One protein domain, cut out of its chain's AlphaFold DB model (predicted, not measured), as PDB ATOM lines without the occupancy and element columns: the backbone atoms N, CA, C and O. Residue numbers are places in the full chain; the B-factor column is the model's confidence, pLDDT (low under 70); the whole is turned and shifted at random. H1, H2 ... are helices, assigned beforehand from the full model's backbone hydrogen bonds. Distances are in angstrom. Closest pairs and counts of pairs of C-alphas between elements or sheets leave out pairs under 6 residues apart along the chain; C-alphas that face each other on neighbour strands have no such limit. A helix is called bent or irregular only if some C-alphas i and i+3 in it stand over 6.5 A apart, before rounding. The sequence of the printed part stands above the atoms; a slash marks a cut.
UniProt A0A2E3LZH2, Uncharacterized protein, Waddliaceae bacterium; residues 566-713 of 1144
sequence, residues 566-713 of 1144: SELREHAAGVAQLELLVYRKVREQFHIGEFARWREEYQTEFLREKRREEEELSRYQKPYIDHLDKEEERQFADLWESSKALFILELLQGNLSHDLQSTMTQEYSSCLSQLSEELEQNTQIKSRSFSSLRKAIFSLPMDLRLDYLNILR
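Overview. This is residues 566 to 713 of the 1144 residues of an uncharacterized protein of Waddliaceae bacterium (UniProt A0A2E3LZH2). A helical body at one end runs on into a long, loose arm: in the body, H1, H5, H6 and H7 pack round the short arm H3b of the bent helix H3, and the chain goes out along H1 and H2 and comes back along H3a. The arm holds H2a, H2b and H3a, has few contacts between its parts, and makes the length. The printed part has 148 residues with seven named helices, H1 to H7 in chain order, and no named strand; its class is all helix, with mostly crossed packing. It is loose, with a radius of gyration of the C-alphas of 18.8 A, and elongated, spanning 58 by 31 by 28 A.

Along the chain. By its hydrogen bonds H3 was assigned as one helix, residues 624 to 653, but it is bent, with C-alphas 642 and 645 8.3 A apart; its arms are H3a, residues 624 to 642, 27.1 A long, and H3b, residues 645 to 653. H1, residues 566 to 592, is 39.0 A long, from C-alpha 566 at (-4.993, 10.602, 28.479), with a kink of 28 degrees near residue 582. H2, residues 594 to 616, was also assigned as one helix but is bent, with C-alphas 601 and 604 7.8 A apart; its arms are H2a, residues 594 to 601, and H2b, residues 604 to 616. H4 is residues 658 to 661, H5 residues 666 to 681, 22.9 A long, and H6 residues 688 to 699. H7, residues 702 to 711, ends with C-alpha 711 at (-16.815, 3.473, 34.478) and is irregular, with C-alphas 703 and 706 7.1 A apart.

Arrangement. H3b touches H1, about perpendicular at 78 degrees, closest at the C-alphas of Val 582 and Ile 648, 6.9 A. H3b touches H5 at a steep tilt of 52 degrees, C-alphas of Leu 651 and Leu 672 closest at 5.2 A. It touches H6 at 90 degrees, Leu 652 to Arg 694, 5.8 A between C-alphas, and H7 at 53 degrees, Ala 645 to Leu 709, 6.4 A between C-alphas. H1 touches H6 with residues 567 to 578 alone, C-alphas of Gly 574 and Ser 689 closest at 4.7 A. H3a touches H1 at a steep tilt of 41 degrees, opposite ways. H2b is close to H3a but not clearly touching, with the C-alphas of Leu 607 and Tyr 624 closest at 6.9 A. H4 touches no helix. Every O i to N i+4 pair is within hydrogen-bond range in H2a, H2b, H3a, H3b, H5 and H6, against 21 of 23 in H1 and 4 of 6 in H7; H4 is too short for such a pair.

Size, cuts and confidence. The C-alphas of Ser 618 and Ser 699, the two farthest apart, are 59.8 A apart. The printed part has no cut and no long link. Mean pLDDT of the printed part is 81.5; residues 619 to 623, 655 to 664 and 682 to 688 are under 70.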
ATOM      1  N   SER A 566      -4.923  10.622  29.940       88.12
ATOM      2  CA  SER A 566      -4.993  10.602  28.479       88.12
ATOM      3  C   SER A 566      -5.455   9.236  27.979       88.12
ATOM      4  O   SER A 566      -6.313   9.194  27.104       88.12
ATOM      5  N   GLU A 567      -4.967   8.146  28.580       88.25
ATOM      6  CA  GLU A 567      -5.424   6.786  28.267       88.25
ATOM      7  C   GLU A 567      -6.898   6.607  28.621       88.25
ATOM      8  O   GLU A 567      -7.667   6.147  27.785       88.25
ATOM      9  N   LEU A 568      -7.339   7.048  29.805       88.94
ATOM     10  CA  LEU A 568      -8.745   6.921  30.203       88.94
ATOM     11  C   LEU A 568      -9.684   7.694  29.262       88.94
ATOM     12  O   LEU A 568     -10.739   7.188  28.872       88.94
ATOM     13  N   ARG A 569      -9.286   8.902  28.845       90.50
ATOM     14  CA  ARG A 569     -10.034   9.695  27.860       90.50
ATOM     15  C   ARG A 569     -10.021   9.039  26.478       90.50
ATOM     16  O   ARG A 569     -11.054   9.025  25.814       90.50
ATOM     17  N   GLU A 570      -8.887   8.484  26.053       89.12
ATOM     18  CA  GLU A 570      -8.753   7.744  24.792       89.12
ATOM     19  C   GLU A 570      -9.622   6.475  24.791       89.12
ATOM     20  O   GLU A 570     -10.263   6.174  23.785       89.12
ATOM     21  N   HIS A 571      -9.725   5.779  25.926       91.69
ATOM     22  CA  HIS A 571     -10.590   4.613  26.107       91.69
ATOM     23  C   HIS A 571     -12.074   4.994  26.079       91.69
ATOM     24  O   HIS A 571     -12.843   4.350  25.371       91.69
ATOM     25  N   ALA A 572     -12.476   6.070  26.768       91.50
ATOM     26  CA  ALA A 572     -13.854   6.568  26.734       91.50
ATOM     27  C   ALA A 572     -14.278   7.028  25.327       91.50
ATOM     28  O   ALA A 572     -15.380   6.716  24.881       91.50
ATOM     29  N   ALA A 573     -13.390   7.712  24.596       89.19
ATOM     30  CA  ALA A 573     -13.608   8.050  23.189       89.19
ATOM     31  C   ALA A 573     -13.717   6.789  22.308       89.19
ATOM     32  O   ALA A 573     -14.589   6.705  21.443       89.19
ATOM     33  N   GLY A 574     -12.880   5.777  22.566       88.25
ATOM     34  CA  GLY A 574     -12.961   4.470  21.912       88.25
ATOM     35  C   GLY A 574     -14.316   3.793  22.121       88.25
ATOM     36  O   GLY A 574     -14.919   3.345  21.150       88.25
ATOM     37  N   VAL A 575     -14.832   3.790  23.355       90.00
ATOM     38  CA  VAL A 575     -16.179   3.287  23.668       90.00
ATOM     39  C   VAL A 575     -17.235   4.060  22.884       90.00
ATOM     40  O   VAL A 575     -18.007   3.438  22.170       90.00
ATOM     41  N   ALA A 576     -17.219   5.394  22.906       88.69
ATOM     42  CA  ALA A 576     -18.202   6.217  22.194       88.69
ATOM     43  C   ALA A 576     -18.223   5.989  20.667       88.69
ATOM     44  O   ALA A 576     -19.272   6.089  20.020       88.69
ATOM     45  N   GLN A 577     -17.057   5.736  20.061       84.56
ATOM     46  CA  GLN A 577     -16.935   5.404  18.637       84.56
ATOM     47  C   GLN A 577     -17.481   4.004  18.343       84.56
ATOM     48  O   GLN A 577     -18.234   3.826  17.381       84.56
ATOM     49  N   LEU A 578     -17.126   3.023  19.179       85.69
ATOM     50  CA  LEU A 578     -17.605   1.649  19.055       85.69
ATOM     51  C   LEU A 578     -19.101   1.540  19.305       85.69
ATOM     52  O   LEU A 578     -19.766   0.833  18.562       85.69
ATOM     53  N   GLU A 579     -19.640   2.273  20.277       87.31
ATOM     54  CA  GLU A 579     -21.070   2.337  20.572       87.31
ATOM     55  C   GLU A 579     -21.872   2.591  19.302       87.31
ATOM     56  O   GLU A 579     -22.809   1.858  19.029       87.31
ATOM     57  N   LEU A 580     -21.474   3.556  18.469       80.25
ATOM     58  CA  LEU A 580     -22.196   3.863  17.234       80.25
ATOM     59  C   LEU A 580     -22.113   2.732  16.195       80.25
ATOM     60  O   LEU A 580     -23.085   2.485  15.482       80.25
ATOM     61  N   LEU A 581     -20.964   2.064  16.077       81.94
ATOM     62  CA  LEU A 581     -20.768   0.955  15.135       81.94
ATOM     63  C   LEU A 581     -21.530  -0.298  15.585       81.94
ATOM     64  O   LEU A 581     -22.268  -0.891  14.796       81.94
ATOM     65  N   VAL A 582     -21.393  -0.648  16.864       87.56
ATOM     66  CA  VAL A 582     -22.079  -1.762  17.519       87.56
ATOM     67  C   VAL A 582     -23.583  -1.525  17.500       87.56
ATOM     68  O   VAL A 582     -24.311  -2.406  17.066       87.56
ATOM     69  N   TYR A 583     -24.052  -0.324  17.855       88.31
ATOM     70  CA  TYR A 583     -25.468   0.044  17.797       88.31
ATOM     71  C   TYR A 583     -26.054  -0.263  16.423       88.31
ATOM     72  O   TYR A 583     -27.100  -0.889  16.334       88.31
ATOM     73  N   ARG A 584     -25.367   0.108  15.334       82.94
ATOM     74  CA  ARG A 584     -25.853  -0.162  13.972       82.94
ATOM     75  C   ARG A 584     -25.904  -1.651  13.655       82.94
ATOM     76  O   ARG A 584     -26.927  -2.110  13.162       82.94
ATOM     77  N   LYS A 585     -24.824  -2.389  13.925       85.12
ATOM     78  CA  LYS A 585     -24.752  -3.823  13.606       85.12
ATOM     79  C   LYS A 585     -25.709  -4.656  14.448       85.12
ATOM     80  O   LYS A 585     -26.414  -5.503  13.915       85.12
ATOM     81  N   VAL A 586     -25.807  -4.359  15.740       88.81
ATOM     82  CA  VAL A 586     -26.769  -5.007  16.632       88.81
ATOM     83  C   VAL A 586     -28.197  -4.608  16.260       88.81
ATOM     84  O   VAL A 586     -29.060  -5.475  16.269       88.81
ATOM     85  N   ARG A 587     -28.462  -3.356  15.853       87.69
ATOM     86  CA  ARG A 587     -29.787  -2.939  15.355       87.69
ATOM     87  C   ARG A 587     -30.181  -3.681  14.085       87.69
ATOM     88  O   ARG A 587     -31.308  -4.144  13.987       87.69
ATOM     89  N   GLU A 588     -29.259  -3.826  13.136       84.56
ATOM     90  CA  GLU A 588     -29.467  -4.613  11.914       84.56
ATOM     91  C   GLU A 588     -29.790  -6.076  12.258       84.56
ATOM     92  O   GLU A 588     -30.780  -6.629  11.779       84.56
ATOM     93  N   GLN A 589     -29.024  -6.677  13.173       87.12
ATOM     94  CA  GLN A 589     -29.257  -8.051  13.609       87.12
ATOM     95  C   GLN A 589     -30.562  -8.211  14.409       87.12
ATOM     96  O   GLN A 589     -31.271  -9.202  14.240       87.12
ATOM     97  N   PHE A 590     -30.915  -7.234  15.248       88.69
ATOM     98  CA  PHE A 590     -32.182  -7.187  15.977       88.69
ATOM     99  C   PHE A 590     -33.367  -7.104  15.013       88.69
ATOM    100  O   PHE A 590     -34.321  -7.865  15.157       88.69
ATOM    101  N   HIS A 591     -33.271  -6.250  13.990       84.88
ATOM    102  CA  HIS A 591     -34.292  -6.101  12.958       84.88
ATOM    103  C   HIS A 591     -34.561  -7.424  12.223       84.88
ATOM    104  O   HIS A 591     -35.712  -7.830  12.051       84.88
ATOM    105  N   ILE A 592     -33.496  -8.117  11.803       82.50
ATOM    106  CA  ILE A 592     -33.591  -9.347  11.004       82.50
ATOM    107  C   ILE A 592     -33.947 -10.572  11.867       82.50
ATOM    108  O   ILE A 592     -34.588 -11.495  11.364       82.50
ATOM    109  N   GLY A 593     -33.554 -10.583  13.143       84.56
ATOM    110  CA  GLY A 593     -33.747 -11.695  14.078       84.56
ATOM    111  C   GLY A 593     -34.943 -11.509  15.011       84.56
ATOM    112  O   GLY A 593     -36.041 -11.990  14.733       84.56
ATOM    113  N   GLU A 594     -34.724 -10.855  16.153       86.19
ATOM    114  CA  GLU A 594     -35.711 -10.748  17.238       86.19
ATOM    115  C   GLU A 594     -36.969  -9.980  16.830       86.19
ATOM    116  O   GLU A 594     -38.079 -10.483  17.014       86.19
ATOM    117  N   PHE A 595     -36.816  -8.811  16.208       87.25
ATOM    118  CA  PHE A 595     -37.960  -8.021  15.766       87.25
ATOM    119  C   PHE A 595     -38.719  -8.716  14.635       87.25
ATOM    120  O   PHE A 595     -39.944  -8.668  14.600       87.25
ATOM    121  N   ALA A 596     -38.028  -9.427  13.738       85.00
ATOM    122  CA  ALA A 596     -38.685 -10.242  12.722       85.00
ATOM    123  C   ALA A 596     -39.560 -11.349  13.339       85.00
ATOM    124  O   ALA A 596     -40.703 -11.505  12.913       85.00
ATOM    125  N   ARG A 597     -39.073 -12.061  14.367       87.44
ATOM    126  CA  ARG A 597     -39.873 -13.061  15.104       87.44
ATOM    127  C   ARG A 597     -41.045 -12.412  15.839       87.44
ATOM    128  O   ARG A 597     -42.169 -12.895  15.750       87.44
ATOM    129  N   TRP A 598     -40.809 -11.276  16.500       91.31
ATOM    130  CA  TRP A 598     -41.878 -10.507  17.141       91.31
ATOM    131  C   TRP A 598     -42.942 -10.068  16.128       91.31
ATOM    132  O   TRP A 598     -44.138 -10.137  16.410       91.31
ATOM    133  N   ARG A 599     -42.532  -9.669  14.916       86.12
ATOM    134  CA  ARG A 599     -43.462  -9.319  13.841       86.12
ATOM    135  C   ARG A 599     -44.310 -10.517  13.408       86.12
ATOM    136  O   ARG A 599     -45.500 -10.345  13.159       86.12
ATOM    137  N   GLU A 600     -43.732 -11.711  13.330       85.75
ATOM    138  CA  GLU A 600     -44.472 -12.934  12.990       85.75
ATOM    139  C   GLU A 600     -45.520 -13.295  14.051       85.75
ATOM    140  O   GLU A 600     -46.632 -13.696  13.705       85.75
ATOM    141  N   GLU A 601     -45.194 -13.105  15.329       88.75
ATOM    142  CA  GLU A 601     -46.035 -13.536  16.448       88.75
ATOM    143  C   GLU A 601     -47.066 -12.475  16.886       88.75
ATOM    144  O   GLU A 601     -48.238 -12.798  17.082       88.75
ATOM    145  N   TYR A 602     -46.677 -11.197  16.971       89.12
ATOM    146  CA  TYR A 602     -47.450 -10.150  17.661       89.12
ATOM    147  C   TYR A 602     -47.895  -8.969  16.783       89.12
ATOM    148  O   TYR A 602     -48.795  -8.222  17.182       89.12
ATOM    149  N   GLN A 603     -47.346  -8.786  15.571       86.00
ATOM    150  CA  GLN A 603     -47.640  -7.609  14.729       86.00
ATOM    151  C   GLN A 603     -49.144  -7.403  14.503       86.00
ATOM    152  O   GLN A 603     -49.645  -6.279  14.559       86.00
ATOM    153  N   THR A 604     -49.877  -8.479  14.207       84.31
ATOM    154  CA  THR A 604     -51.296  -8.382  13.828       84.31
ATOM    155  C   THR A 604     -52.163  -7.881  14.981       84.31
ATOM    156  O   THR A 604     -53.087  -7.099  14.755       84.31
ATOM    157  N   GLU A 605     -51.883  -8.324  16.206       87.81
ATOM    158  CA  GLU A 605     -52.622  -7.918  17.401       87.81
ATOM    159  C   GLU A 605     -52.253  -6.488  17.817       87.81
ATOM    160  O   GLU A 605     -53.143  -5.650  17.967       87.81
ATOM    161  N   PHE A 606     -50.955  -6.169  17.840       89.00
ATOM    162  CA  PHE A 606     -50.443  -4.831  18.143       89.00
ATOM    163  C   PHE A 606     -51.038  -3.746  17.230       89.00
ATOM    164  O   PHE A 606     -51.535  -2.714  17.692       89.00
ATOM    165  N   LEU A 607     -51.055  -3.985  15.914       83.94
ATOM    166  CA  LEU A 607     -51.607  -3.020  14.960       83.94
ATOM    167  C   LEU A 607     -53.127  -2.841  15.105       83.94
ATOM    168  O   LEU A 607     -53.639  -1.762  14.796       83.94
ATOM    169  N   ARG A 608     -53.864  -3.865  15.559       85.31
ATOM    170  CA  ARG A 608     -55.307  -3.748  15.842       85.31
ATOM    171  C   ARG A 608     -55.562  -2.895  17.077       85.31
ATOM    172  O   ARG A 608     -56.451  -2.048  17.042       85.31
ATOM    173  N   GLU A 609     -54.777  -3.082  18.131       87.62
ATOM    174  CA  GLU A 609     -54.889  -2.298  19.362       87.62
ATOM    175  C   GLU A 609     -54.605  -0.812  19.110       87.62
ATOM    176  O   GLU A 609     -55.425   0.041  19.451       87.62
ATOM    177  N   LYS A 610     -53.522  -0.493  18.385       85.06
ATOM    178  CA  LYS A 610     -53.189   0.898  18.033       85.06
ATOM    179  C   LYS A 610     -54.253   1.578  17.174       85.06
ATOM    180  O   LYS A 610     -54.465   2.782  17.307       85.06
ATOM    181  N   ARG A 611     -54.961   0.826  16.324       81.25
ATOM    182  CA  ARG A 611     -56.110   1.359  15.572       81.25
ATOM    183  C   ARG A 611     -57.282   1.701  16.482       81.25
ATOM    184  O   ARG A 611     -57.860   2.769  16.313       81.25
ATOM    185  N   ARG A 612     -57.579   0.851  17.468       83.44
ATOM    186  CA  ARG A 612     -58.629   1.126  18.457       83.44
ATOM    187  C   ARG A 612     -58.316   2.394  19.259       83.44
ATOM    188  O   ARG A 612     -59.183   3.246  19.401       83.44
ATOM    189  N   GLU A 613     -57.066   2.565  19.696       84.25
ATOM    190  CA  GLU A 613     -56.612   3.780  20.396       84.25
ATOM    191  C   GLU A 613     -56.757   5.056  19.538       84.25
ATOM    192  O   GLU A 613     -57.173   6.103  20.035       84.25
ATOM    193  N   GLU A 614     -56.410   4.998  18.246       79.75
ATOM    194  CA  GLU A 614     -56.558   6.140  17.328       79.75
ATOM    195  C   GLU A 614     -58.029   6.531  17.118       79.75
ATOM    196  O   GLU A 614     -58.344   7.726  17.094       79.75
ATOM    197  N   GLU A 615     -58.913   5.536  17.000       78.50
ATOM    198  CA  GLU A 615     -60.362   5.714  16.871       78.50
ATOM    199  C   GLU A 615     -60.975   6.311  18.147       78.50
ATOM    200  O   GLU A 615     -61.723   7.287  18.067       78.50
ATOM    201  N   GLU A 616     -60.597   5.802  19.324       84.06
ATOM    202  CA  GLU A 616     -61.032   6.320  20.632       84.06
ATOM    203  C   GLU A 616     -60.597   7.781  20.848       84.06
ATOM    204  O   GLU A 616     -61.357   8.595  21.375       84.06
ATOM    205  N   LEU A 617     -59.395   8.148  20.392       80.62
ATOM    206  CA  LEU A 617     -58.850   9.505  20.514       80.62
ATOM    207  C   LEU A 617     -59.288  10.456  19.386       80.62
ATOM    208  O   LEU A 617     -58.845  11.608  19.373       80.62
ATOM    209  N   SER A 618     -60.108   9.998  18.429       71.62
ATOM    210  CA  SER A 618     -60.491  10.755  17.221       71.62
ATOM    211  C   SER A 618     -59.287  11.370  16.484       71.62
ATOM    212  O   SER A 618     -59.362  12.468  15.926       71.62
ATOM    213  N   ARG A 619     -58.134  10.690  16.516       60.97
ATOM    214  CA  ARG A 619     -56.893  11.157  15.885       60.97
ATOM    215  C   ARG A 619     -56.811  10.660  14.445       60.97
ATOM    216  O   ARG A 619     -57.367   9.630  14.084       60.97
ATOM    217  N   TYR A 620     -56.082  11.398  13.611       55.84
ATOM    218  CA  TYR A 620     -55.816  10.978  12.237       55.84
ATOM    219  C   TYR A 620     -55.026   9.660  12.220       55.84
ATOM    220  O   TYR A 620     -54.030   9.534  12.935       55.84
ATOM    221  N   GLN A 621     -55.456   8.715  11.382       58.41
ATOM    222  CA  GLN A 621     -54.838   7.395  11.252       58.41
ATOM    223  C   GLN A 621     -53.386   7.507  10.773       58.41
ATOM    224  O   GLN A 621     -53.123   8.020   9.681       58.41
ATOM    225  N   LYS A 622     -52.429   7.009  11.566       63.97
ATOM    226  CA  LYS A 622     -51.013   6.989  11.163       63.97
ATOM    227  C   LYS A 622     -50.667   5.760  10.312       63.97
ATOM    228  O   LYS A 622     -51.389   4.752  10.349       63.97
ATOM    229  N   PRO A 623     -49.565   5.820   9.538       63.75
ATOM    230  CA  PRO A 623     -48.977   4.643   8.914       63.75
ATOM    231  C   PRO A 623     -48.683   3.515   9.901       63.75
ATOM    232  O   PRO A 623     -48.139   3.765  10.970       63.75
ATOM    233  N   TYR A 624     -48.969   2.263   9.521       70.25
ATOM    234  CA  TYR A 624     -48.602   1.101  10.342       70.25
ATOM    235  C   TYR A 624     -47.092   1.016  10.567       70.25
ATOM    236  O   TYR A 624     -46.661   0.757  11.683       70.25
ATOM    237  N   ILE A 625     -46.302   1.332   9.538       70.50
ATOM    238  CA  ILE A 625     -44.842   1.387   9.631       70.50
ATOM    239  C   ILE A 625     -44.355   2.401  10.669       70.50
ATOM    240  O   ILE A 625     -43.382   2.123  11.334       70.50
ATOM    241  N   ASP A 626     -45.045   3.528  10.887       73.25
ATOM    242  CA  ASP A 626     -44.604   4.511  11.887       73.25
ATOM    243  C   ASP A 626     -44.799   3.976  13.317       73.25
ATOM    244  O   ASP A 626     -44.052   4.340  14.220       73.25
ATOM    245  N   HIS A 627     -45.817   3.136  13.539       81.69
ATOM    246  CA  HIS A 627     -46.014   2.450  14.820       81.69
ATOM    247  C   HIS A 627     -45.035   1.290  14.988       81.69
ATOM    248  O   HIS A 627     -44.534   1.099  16.089       81.69
ATOM    249  N   LEU A 628     -44.738   0.554  13.912       81.94
ATOM    250  CA  LEU A 628     -43.740  -0.517  13.927       81.94
ATOM    251  C   LEU A 628     -42.323   0.028  14.116       81.94
ATOM    252  O   LEU A 628     -41.624  -0.490  14.968       81.94
ATOM    253  N   ASP A 629     -41.936   1.094  13.411       80.19
ATOM    254  CA  ASP A 629     -40.640   1.766  13.560       80.19
ATOM    255  C   ASP A 629     -40.470   2.251  15.016       80.19
ATOM    256  O   ASP A 629     -39.423   2.050  15.622       80.19
ATOM    257  N   LYS A 630     -41.519   2.830  15.621       85.12
ATOM    258  CA  LYS A 630     -41.497   3.257  17.033       85.12
ATOM    259  C   LYS A 630     -41.406   2.107  18.022       85.12
ATOM    260  O   LYS A 630     -40.772   2.247  19.062       85.12
ATOM    261  N   GLU A 631     -42.109   1.019  17.746       90.00
ATOM    262  CA  GLU A 631     -42.112  -0.159  18.604       90.00
ATOM    263  C   GLU A 631     -40.781  -0.910  18.504       90.00
ATOM    264  O   GLU A 631     -40.233  -1.307  19.527       90.00
ATOM    265  N   GLU A 632     -40.214  -1.006  17.301       88.25
ATOM    266  CA  GLU A 632     -38.850  -1.478  17.063       88.25
ATOM    267  C   GLU A 632     -37.844  -0.611  17.817       88.25
ATOM    268  O   GLU A 632     -37.001  -1.137  18.534       88.25
ATOM    269  N   GLU A 633     -37.952   0.717  17.708       87.81
ATOM    270  CA  GLU A 633     -37.093   1.652  18.439       87.81
ATOM    271  C   GLU A 633     -37.222   1.488  19.952       87.81
ATOM    272  O   GLU A 633     -36.210   1.532  20.645       87.81
ATOM    273  N   ARG A 634     -38.435   1.262  20.469       92.56
ATOM    274  CA  ARG A 634     -38.682   1.019  21.894       92.56
ATOM    275  C   ARG A 634     -38.031  -0.282  22.364       92.56
ATOM    276  O   ARG A 634     -37.243  -0.249  23.301       92.56
ATOM    277  N   GLN A 635     -38.328  -1.403  21.706       91.06
ATOM    278  CA  GLN A 635     -37.775  -2.711  22.074       91.06
ATOM    279  C   GLN A 635     -36.252  -2.743  21.917       91.06
ATOM    280  O   GLN A 635     -35.544  -3.272  22.773       91.06
ATOM    281  N   PHE A 636     -35.734  -2.129  20.851       91.06
ATOM    282  CA  PHE A 636     -34.300  -2.015  20.648       91.06
ATOM    283  C   PHE A 636     -33.642  -1.108  21.688       91.06
ATOM    284  O   PHE A 636     -32.541  -1.414  22.134       91.06
ATOM    285  N   ALA A 637     -34.285  -0.010  22.099       88.88
ATOM    286  CA  ALA A 637     -33.776   0.841  23.172       88.88
ATOM    287  C   ALA A 637     -33.702   0.082  24.504       88.88
ATOM    288  O   ALA A 637     -32.687   0.189  25.191       88.88
ATOM    289  N   ASP A 638     -34.717  -0.726  24.828       88.62
ATOM    290  CA  ASP A 638     -34.718  -1.572  26.026       88.62
ATOM    291  C   ASP A 638     -33.539  -2.571  25.999       88.62
ATOM    292  O   ASP A 638     -32.773  -2.644  26.963       88.62
ATOM    293  N   LEU A 639     -33.331  -3.265  24.870       89.25
ATOM    294  CA  LEU A 639     -32.193  -4.176  24.656       89.25
ATOM    295  C   LEU A 639     -30.840  -3.449  24.726       89.25
ATOM    296  O   LEU A 639     -29.879  -3.929  25.333       89.25
ATOM    297  N   TRP A 640     -30.741  -2.295  24.067       89.69
ATOM    298  CA  TRP A 640     -29.513  -1.515  24.008       89.69
ATOM    299  C   TRP A 640     -29.107  -1.033  25.398       89.69
ATOM    300  O   TRP A 640     -27.960  -1.221  25.800       89.69
ATOM    301  N   GLU A 641     -30.036  -0.473  26.170       85.31
ATOM    302  CA  GLU A 641     -29.730   0.004  27.518       85.31
ATOM    303  C   GLU A 641     -29.377  -1.135  28.478       85.31
ATOM    304  O   GLU A 641     -28.478  -0.964  29.303       85.31
ATOM    305  N   SER A 642     -29.997  -2.315  28.344       85.00
ATOM    306  CA  SER A 642     -29.657  -3.466  29.187       85.00
ATOM    307  C   SER A 642     -28.317  -4.116  28.837       85.00
ATOM    308  O   SER A 642     -27.690  -4.717  29.710       85.00
ATOM    309  N   SER A 643     -27.875  -4.038  27.574       86.81
ATOM    310  CA  SER A 643     -26.812  -4.919  27.057       86.81
ATOM    311  C   SER A 643     -25.676  -4.218  26.298       86.81
ATOM    312  O   SER A 643     -24.733  -4.892  25.887       86.81
ATOM    313  N   LYS A 644     -25.672  -2.882  26.156       87.94
ATOM    314  CA  LYS A 644     -24.628  -2.136  25.408       87.94
ATOM    315  C   LYS A 644     -23.193  -2.477  25.809       87.94
ATOM    316  O   LYS A 644     -22.362  -2.759  24.949       87.94
ATOM    317  N   ALA A 645     -22.898  -2.488  27.110       86.62
ATOM    318  CA  ALA A 645     -21.548  -2.746  27.608       86.62
ATOM    319  C   ALA A 645     -21.111  -4.189  27.310       86.62
ATOM    320  O   ALA A 645     -19.944  -4.437  27.012       86.62
ATOM    321  N   LEU A 646     -22.066  -5.124  27.318       87.12
ATOM    322  CA  LEU A 646     -21.839  -6.525  26.986       87.12
ATOM    323  C   LEU A 646     -21.541  -6.710  25.494       87.12
ATOM    324  O   LEU A 646     -20.582  -7.397  25.155       87.12
ATOM    325  N   PHE A 647     -22.291  -6.044  24.609       89.38
ATOM    326  CA  PHE A 647     -22.025  -6.076  23.166       89.38
ATOM    327  C   PHE A 647     -20.638  -5.521  22.821       89.38
ATOM    328  O   PHE A 647     -19.922  -6.084  21.993       89.38
ATOM    329  N   ILE A 648     -20.225  -4.430  23.470       88.69
ATOM    330  CA  ILE A 648     -18.892  -3.848  23.264       88.69
ATOM    331  C   ILE A 648     -17.801  -4.785  23.793       88.69
ATOM    332  O   ILE A 648     -16.768  -4.950  23.143       88.69
ATOM    333  N   LEU A 649     -18.023  -5.425  24.944       88.62
ATOM    334  CA  LEU A 649     -17.085  -6.400  25.496       88.62
ATOM    335  C   LEU A 649     -16.916  -7.612  24.569       88.62
ATOM    336  O   LEU A 649     -15.783  -8.015  24.301       88.62
ATOM    337  N   GLU A 650     -18.020  -8.143  24.039       86.69
ATOM    338  CA  GLU A 650     -18.008  -9.242  23.069       86.69
ATOM    339  C   GLU A 650     -17.251  -8.849  21.798       86.69
ATOM    340  O   GLU A 650     -16.385  -9.595  21.351       86.69
ATOM    341  N   LEU A 651     -17.473  -7.644  21.259       86.81
ATOM    342  CA  LEU A 651     -16.724  -7.153  20.097       86.81
ATOM    343  C   LEU A 651     -15.204  -7.136  20.343       86.81
ATOM    344  O   LEU A 651     -14.416  -7.476  19.459       86.81
ATOM    345  N   LEU A 652     -14.774  -6.702  21.531       85.62
ATOM    346  CA  LEU A 652     -13.356  -6.534  21.856       85.62
ATOM    347  C   LEU A 652     -12.647  -7.865  22.139       85.62
ATOM    348  O   LEU A 652     -11.452  -7.993  21.846       85.62
ATOM    349  N   GLN A 653     -13.358  -8.834  22.714       82.50
ATOM    350  CA  GLN A 653     -12.774 -10.067  23.232       82.50
ATOM    351  C   GLN A 653     -13.138 -11.331  22.433       82.50
ATOM    352  O   GLN A 653     -12.333 -12.263  22.397       82.50
ATOM    353  N   GLY A 654     -14.327 -11.385  21.833       71.44
ATOM    354  CA  GLY A 654     -14.855 -12.501  21.038       71.44
ATOM    355  C   GLY A 654     -15.270 -13.758  21.815       71.44
ATOM    356  O   GLY A 654     -15.889 -14.635  21.235       71.44
ATOM    357  N   ASN A 655     -14.918 -13.882  23.102       67.94
ATOM    358  CA  ASN A 655     -15.261 -15.031  23.948       67.94
ATOM    359  C   ASN A 655     -15.643 -14.571  25.366       67.94
ATOM    360  O   ASN A 655     -14.770 -14.420  26.232       67.94
ATOM    361  N   LEU A 656     -16.939 -14.354  25.605       67.25
ATOM    362  CA  LEU A 656     -17.510 -14.128  26.939       67.25
ATOM    363  C   LEU A 656     -17.499 -15.398  27.815       67.25
ATOM    364  O   LEU A 656     -17.439 -16.521  27.320       67.25
ATOM    365  N   SER A 657     -17.556 -15.228  29.141       60.62
ATOM    366  CA  SER A 657     -17.713 -16.345  30.087       60.62
ATOM    367  C   SER A 657     -19.108 -16.978  29.978       60.62
ATOM    368  O   SER A 657     -20.062 -16.315  29.578       60.62
ATOM    369  N   HIS A 658     -19.249 -18.247  30.377       59.19
ATOM    370  CA  HIS A 658     -20.507 -19.003  30.259       59.19
ATOM    371  C   HIS A 658     -21.702 -18.321  30.964       59.19
ATOM    372  O   HIS A 658     -22.830 -18.391  30.482       59.19
ATOM    373  N   ASP A 659     -21.462 -17.609  32.071       57.06
ATOM    374  CA  ASP A 659     -22.505 -16.868  32.797       57.06
ATOM    375  C   ASP A 659     -23.001 -15.638  32.015       57.06
ATOM    376  O   ASP A 659     -24.205 -15.394  31.945       57.06
ATOM    377  N   LEU A 660     -22.091 -14.905  31.359       59.84
ATOM    378  CA  LEU A 660     -22.397 -13.728  30.530       59.84
ATOM    379  C   LEU A 660     -22.940 -14.107  29.139       59.84
ATOM    380  O   LEU A 660     -23.674 -13.334  28.527       59.84
ATOM    381  N   GLN A 661     -22.616 -15.306  28.645       59.25
ATOM    382  CA  GLN A 661     -23.154 -15.855  27.394       59.25
ATOM    383  C   GLN A 661     -24.652 -16.165  27.478       59.25
ATOM    384  O   GLN A 661     -25.338 -16.077  26.466       59.25
ATOM    385  N   SER A 662     -25.185 -16.478  28.665       55.97
ATOM    386  CA  SER A 662     -26.615 -16.784  28.850       55.97
ATOM    387  C   SER A 662     -27.553 -15.638  28.440       55.97
ATOM    388  O   SER A 662     -28.724 -15.866  28.145       55.97
ATOM    389  N   THR A 663     -27.029 -14.410  28.406       58.19
ATOM    390  CA  THR A 663     -27.744 -13.180  28.054       58.19
ATOM    391  C   THR A 663     -27.591 -12.795  26.577       58.19
ATOM    392  O   THR A 663     -28.294 -11.902  26.118       58.19
ATOM    393  N   MET A 664     -26.693 -13.450  25.825       65.94
ATOM    394  CA  MET A 664     -26.388 -13.151  24.421       65.94
ATOM    395  C   MET A 664     -26.815 -14.289  23.501       65.94
ATOM    396  O   MET A 664     -26.426 -15.441  23.681       65.94
ATOM    397  N   THR A 665     -27.582 -13.970  22.460       72.06
ATOM    398  CA  THR A 665     -27.902 -14.954  21.422       72.06
ATOM    399  C   THR A 665     -26.664 -15.255  20.571       72.06
ATOM    400  O   THR A 665     -25.793 -14.405  20.354       72.06
ATOM    401  N   GLN A 666     -26.596 -16.476  20.037       76.25
ATOM    402  CA  GLN A 666     -25.514 -16.907  19.142       76.25
ATOM    403  C   GLN A 666     -25.408 -16.024  17.881       76.25
ATOM    404  O   GLN A 666     -24.333 -15.858  17.307       76.25
ATOM    405  N   GLU A 667     -26.525 -15.419  17.478       79.44
ATOM    406  CA  GLU A 667     -26.648 -14.523  16.329       79.44
ATOM    407  C   GLU A 667     -25.897 -13.199  16.547       79.44
ATOM    408  O   GLU A 667     -25.148 -12.766  15.668       79.44
ATOM    409  N   TYR A 668     -26.021 -12.584  17.731       84.50
ATOM    410  CA  TYR A 668     -25.268 -11.371  18.064       84.50
ATOM    411  C   TYR A 668     -23.767 -11.640  18.183       84.50
ATOM    412  O   TYR A 668     -22.974 -10.876  17.636       84.50
ATOM    413  N   SER A 669     -23.374 -12.744  18.827       82.31
ATOM    414  CA  SER A 669     -21.961 -13.133  18.960       82.31
ATOM    415  C   SER A 669     -21.298 -13.338  17.590       82.31
ATOM    416  O   SER A 669     -20.219 -12.798  17.327       82.31
ATOM    417  N   SER A 670     -21.981 -14.018  16.659       83.44
ATOM    418  CA  SER A 670     -21.489 -14.191  15.286       83.44
ATOM    419  C   SER A 670     -21.344 -12.856  14.549       83.44
ATOM    420  O   SER A 670     -20.325 -12.625  13.899       83.44
ATOM    421  N   CYS A 671     -22.341 -11.967  14.644       84.88
ATOM    422  CA  CYS A 671     -22.305 -10.655  13.988       84.88
ATOM    423  C   CYS A 671     -21.168  -9.773  14.528       84.88
ATOM    424  O   CYS A 671     -20.482  -9.093  13.764       84.88
ATOM    425  N   LEU A 672     -20.960  -9.771  15.845       86.44
ATOM    426  CA  LEU A 672     -19.908  -8.982  16.484       86.44
ATOM    427  C   LEU A 672     -18.519  -9.564  16.219       86.44
ATOM    428  O   LEU A 672     -17.579  -8.796  16.037       86.44
ATOM    429  N   SER A 673     -18.389 -10.888  16.113       84.62
ATOM    430  CA  SER A 673     -17.135 -11.538  15.712       84.62
ATOM    431  C   SER A 673     -16.712 -11.115  14.302       84.62
ATOM    432  O   SER A 673     -15.570 -10.708  14.103       84.62
ATOM    433  N   GLN A 674     -17.650 -11.104  13.346       84.00
ATOM    434  CA  GLN A 674     -17.402 -10.599  11.989       84.00
ATOM    435  C   GLN A 674     -16.981  -9.125  11.995       84.00
ATOM    436  O   GLN A 674     -15.985  -8.765  11.373       84.00
ATOM    437  N   LEU A 675     -17.692  -8.277  12.747       83.31
ATOM    438  CA  LEU A 675     -17.327  -6.866  12.884       83.31
ATOM    439  C   LEU A 675     -15.930  -6.699  13.508       83.31
ATOM    440  O   LEU A 675     -15.172  -5.826  13.094       83.31
ATOM    441  N   SER A 676     -15.567  -7.534  14.485       83.62
ATOM    442  CA  SER A 676     -14.238  -7.525  15.105       83.62
ATOM    443  C   SER A 676     -13.142  -7.833  14.079       83.62
ATOM    444  O   SER A 676     -12.158  -7.096  13.988       83.62
ATOM    445  N   GLU A 677     -13.338  -8.860  13.245       81.44
ATOM    446  CA  GLU A 677     -12.417  -9.209  12.154       81.44
ATOM    447  C   GLU A 677     -12.293  -8.081  11.116       81.44
ATOM    448  O   GLU A 677     -11.180  -7.729  10.711       81.44
ATOM    449  N   GLU A 678     -13.409  -7.454  10.729       80.44
ATOM    450  CA  GLU A 678     -13.417  -6.296   9.822       80.44
ATOM    451  C   GLU A 678     -12.597  -5.123  10.387       80.44
ATOM    452  O   GLU A 678     -11.793  -4.514   9.673       80.44
ATOM    453  N   LEU A 679     -12.751  -4.826  11.683       77.88
ATOM    454  CA  LEU A 679     -12.004  -3.772  12.379       77.88
ATOM    455  C   LEU A 679     -10.502  -4.082  12.483       77.88
ATOM    456  O   LEU A 679      -9.671  -3.171  12.437       77.88
ATOM    457  N   GLU A 680     -10.123  -5.354  12.606       74.38
ATOM    458  CA  GLU A 680      -8.717  -5.770  12.625       74.38
ATOM    459  C   GLU A 680      -8.032  -5.635  11.257       74.38
ATOM    460  O   GLU A 680      -6.848  -5.260  11.190       74.38
ATOM    461  N   GLN A 681      -8.767  -5.928  10.181       70.38
ATOM    462  CA  GLN A 681      -8.274  -5.910   8.803       70.38
ATOM    463  C   GLN A 681      -8.256  -4.499   8.201       70.38
ATOM    464  O   GLN A 681      -7.365  -4.175   7.411       70.38
ATOM    465  N   ASN A 682      -9.192  -3.630   8.590       64.00
ATOM    466  CA  ASN A 682      -9.318  -2.300   8.008       64.00
ATOM    467  C   ASN A 682      -8.324  -1.293   8.620       64.00
ATOM    468  O   ASN A 682      -8.483  -0.807   9.741       64.00
ATOM    469  N   THR A 683      -7.293  -0.922   7.858       53.16
ATOM    470  CA  THR A 683      -6.277   0.059   8.279       53.16
ATOM    471  C   THR A 683      -6.817   1.485   8.433       53.16
ATOM    472  O   THR A 683      -6.199   2.262   9.157       53.16
ATOM    473  N   GLN A 684      -7.958   1.827   7.817       45.84
ATOM    474  CA  GLN A 684      -8.622   3.128   7.990       45.84
ATOM    475  C   GLN A 684      -9.491   3.195   9.257       45.84
ATOM    476  O   GLN A 684      -9.597   4.269   9.844       45.84
ATOM    477  N   ILE A 685     -10.080   2.073   9.703       49.34
ATOM    478  CA  ILE A 685     -10.931   1.997  10.914       49.34
ATOM    479  C   ILE A 685     -10.129   1.574  12.159       49.34
ATOM    480  O   ILE A 685     -10.651   1.577  13.271       49.34
ATOM    481  N   LYS A 686      -8.822   1.301  12.031       51.41
ATOM    482  CA  LYS A 686      -7.898   1.277  13.176       51.41
ATOM    483  C   LYS A 686      -7.783   2.674  13.786       51.41
ATOM    484  O   LYS A 686      -6.762   3.348  13.655       51.41
ATOM    485  N   SER A 687      -8.824   3.108  14.494       59.12
ATOM    486  CA  SER A 687      -8.696   4.217  15.414       59.12
ATOM    487  C   SER A 687      -7.668   3.786  16.454       59.12
ATOM    488  O   SER A 687      -7.695   2.674  16.994       59.12
ATOM    489  N   ARG A 688      -6.691   4.655  16.694       63.44
ATOM    490  CA  ARG A 688      -5.695   4.490  17.756       63.44
ATOM    491  C   ARG A 688      -6.374   4.053  19.072       63.44
ATOM    492  O   ARG A 688      -5.926   3.095  19.705       63.44
ATOM    493  N   SER A 689      -7.542   4.642  19.343       70.69
ATOM    494  CA  SER A 689      -8.449   4.368  20.456       70.69
ATOM    495  C   SER A 689      -8.951   2.920  20.531       70.69
ATOM    496  O   SER A 689      -8.936   2.359  21.623       70.69
ATOM    497  N   PHE A 690      -9.324   2.271  19.417       78.94
ATOM    498  CA  PHE A 690      -9.746   0.858  19.419       78.94
ATOM    499  C   PHE A 690      -8.627  -0.060  19.913       78.94
ATOM    500  O   PHE A 690      -8.822  -0.890  20.801       78.94
ATOM    501  N   SER A 691      -7.421   0.120  19.366       81.00
ATOM    502  CA  SER A 691      -6.272  -0.708  19.738       81.00
ATOM    503  C   SER A 691      -5.841  -0.490  21.192       81.00
ATOM    504  O   SER A 691      -5.445  -1.446  21.857       81.00
ATOM    505  N   SER A 692      -5.940   0.748  21.690       85.38
ATOM    506  CA  SER A 692      -5.644   1.088  23.085       85.38
ATOM    507  C   SER A 692      -6.668   0.467  24.032       85.38
ATOM    508  O   SER A 692      -6.296  -0.271  24.942       85.38
ATOM    509  N   LEU A 693      -7.960   0.672  23.755       88.69
ATOM    510  CA  LEU A 693      -9.057   0.136  24.558       88.69
ATOM    511  C   LEU A 693      -9.007  -1.395  24.627       88.69
ATOM    512  O   LEU A 693      -9.106  -1.972  25.705       88.69
ATOM    513  N   ARG A 694      -8.785  -2.066  23.492       88.00
ATOM    514  CA  ARG A 694      -8.699  -3.529  23.447       88.00
ATOM    515  C   ARG A 694      -7.531  -4.065  24.276       88.00
ATOM    516  O   ARG A 694      -7.702  -5.029  25.017       88.00
ATOM    517  N   LYS A 695      -6.358  -3.425  24.205       88.62
ATOM    518  CA  LYS A 695      -5.204  -3.771  25.056       88.62
ATOM    519  C   LYS A 695      -5.523  -3.594  26.540       88.62
ATOM    520  O   LYS A 695      -5.177  -4.471  27.327       88.62
ATOM    521  N   ALA A 696      -6.201  -2.505  26.905       89.62
ATOM    522  CA  ALA A 696      -6.617  -2.256  28.282       89.62
ATOM    523  C   ALA A 696      -7.554  -3.360  28.791       89.62
ATOM    524  O   ALA A 696      -7.290  -3.958  29.830       89.62
ATOM    525  N   ILE A 697      -8.570  -3.732  28.005       90.44
ATOM    526  CA  ILE A 697      -9.498  -4.819  28.349       90.44
ATOM    527  C   ILE A 697      -8.766  -6.152  28.553       90.44
ATOM    528  O   ILE A 697      -8.989  -6.818  29.561       90.44
ATOM    529  N   PHE A 698      -7.848  -6.533  27.659       89.44
ATOM    530  CA  PHE A 698      -7.095  -7.785  27.814       89.44
ATOM    531  C   PHE A 698      -6.123  -7.787  28.997       89.44
ATOM    532  O   PHE A 698      -5.811  -8.862  29.509       89.44
ATOM    533  N   SER A 699      -5.658  -6.616  29.441       89.44
ATOM    534  CA  SER A 699      -4.799  -6.505  30.624       89.44
ATOM    535  C   SER A 699      -5.545  -6.736  31.944       89.44
ATOM    536  O   SER A 699      -4.910  -7.043  32.951       89.44
ATOM    537  N   LEU A 700      -6.880  -6.633  31.940       89.69
ATOM    538  CA  LEU A 700      -7.717  -6.778  33.129       89.69
ATOM    539  C   LEU A 700      -8.203  -8.227  33.337       89.69
ATOM    540  O   LEU A 700      -8.442  -8.947  32.353       89.69
ATOM    541  N   PRO A 701      -8.412  -8.655  34.600       89.06
ATOM    542  CA  PRO A 701      -9.114  -9.896  34.930       89.06
ATOM    543  C   PRO A 701     -10.506  -9.961  34.293       89.06
ATOM    544  O   PRO A 701     -11.175  -8.939  34.151       89.06
ATOM    545  N   MET A 702     -10.940 -11.161  33.897       83.75
ATOM    546  CA  MET A 702     -12.170 -11.374  33.117       83.75
ATOM    547  C   MET A 702     -13.426 -10.804  33.795       83.75
ATOM    548  O   MET A 702     -14.272 -10.210  33.135       83.75
ATOM    549  N   ASP A 703     -13.515 -10.964  35.110       85.44
ATOM    550  CA  ASP A 703     -14.601 -10.514  35.981       85.44
ATOM    551  C   ASP A 703     -14.696  -8.985  36.112       85.44
ATOM    552  O   ASP A 703     -15.777  -8.467  36.368       85.44
ATOM    553  N   LEU A 704     -13.604  -8.252  35.867       89.44
ATOM    554  CA  LEU A 704     -13.537  -6.792  36.036       89.44
ATOM    555  C   LEU A 704     -13.653  -6.005  34.720       89.44
ATOM    556  O   LEU A 704     -13.722  -4.775  34.734       89.44
ATOM    557  N   ARG A 705     -13.672  -6.678  33.563       90.00
ATOM    558  CA  ARG A 705     -13.704  -6.016  32.242       90.00
ATOM    559  C   ARG A 705     -15.000  -5.249  31.994       90.00
ATOM    560  O   ARG A 705     -14.957  -4.152  31.441       90.00
ATOM    561  N   LEU A 706     -16.137  -5.814  32.402       88.19
ATOM    562  CA  LEU A 706     -17.441  -5.164  32.260       88.19
ATOM    563  C   LEU A 706     -17.550  -3.947  33.188       88.19
ATOM    564  O   LEU A 706     -17.959  -2.874  32.745       88.19
ATOM    565  N   ASP A 707     -17.101  -4.090  34.438       88.38
ATOM    566  CA  ASP A 707     -17.006  -2.983  35.395       88.38
ATOM    567  C   ASP A 707     -16.145  -1.846  34.834       88.38
ATOM    568  O   ASP A 707     -16.525  -0.680  34.920       88.38
ATOM    569  N   TYR A 708     -15.019  -2.173  34.188       91.44
ATOM    570  CA  TYR A 708     -14.165  -1.173  33.554       91.44
ATOM    571  C   TYR A 708     -14.864  -0.407  32.423       91.44
ATOM    572  O   TYR A 708     -14.745   0.814  32.347       91.44
ATOM    573  N   LEU A 709     -15.620  -1.084  31.555       90.75
ATOM    574  CA  LEU A 709     -16.386  -0.401  30.506       90.75
ATOM    575  C   LEU A 709     -17.457   0.525  31.098       90.75
ATOM    576  O   LEU A 709     -17.639   1.634  30.602       90.75
ATOM    577  N   ASN A 710     -18.108   0.112  32.188       89.31
ATOM    578  CA  ASN A 710     -19.167   0.884  32.841       89.31
ATOM    579  C   ASN A 710     -18.670   2.160  33.540       89.31
ATOM    580  O   ASN A 710     -19.461   3.081  33.754       89.31
ATOM    581  N   ILE A 711     -17.383   2.246  33.898       91.88
ATOM    582  CA  ILE A 711     -16.815   3.473  34.478       91.88
ATOM    583  C   ILE A 711     -16.380   4.499  33.423       91.88
ATOM    584  O   ILE A 711     -16.140   5.653  33.783       91.88
ATOM    585  N   LEU A 712     -16.246   4.107  32.150       92.06
ATOM    586  CA  LEU A 712     -15.844   5.005  31.066       92.06
ATOM    587  C   LEU A 712     -17.000   5.934  30.690       92.06
ATOM    588  O   LEU A 712     -18.148   5.516  30.561       92.06
ATOM    589  N   ARG A 713     -16.691   7.224  30.518       91.88
ATOM    590  CA  ARG A 713     -17.705   8.283  30.433       91.88
ATOM    591  C   ARG A 713     -17.668   9.007  29.077       91.88
ATOM    592  O   ARG A 713     -16.900   9.966  28.923       91.88
TER     593      ARG A 713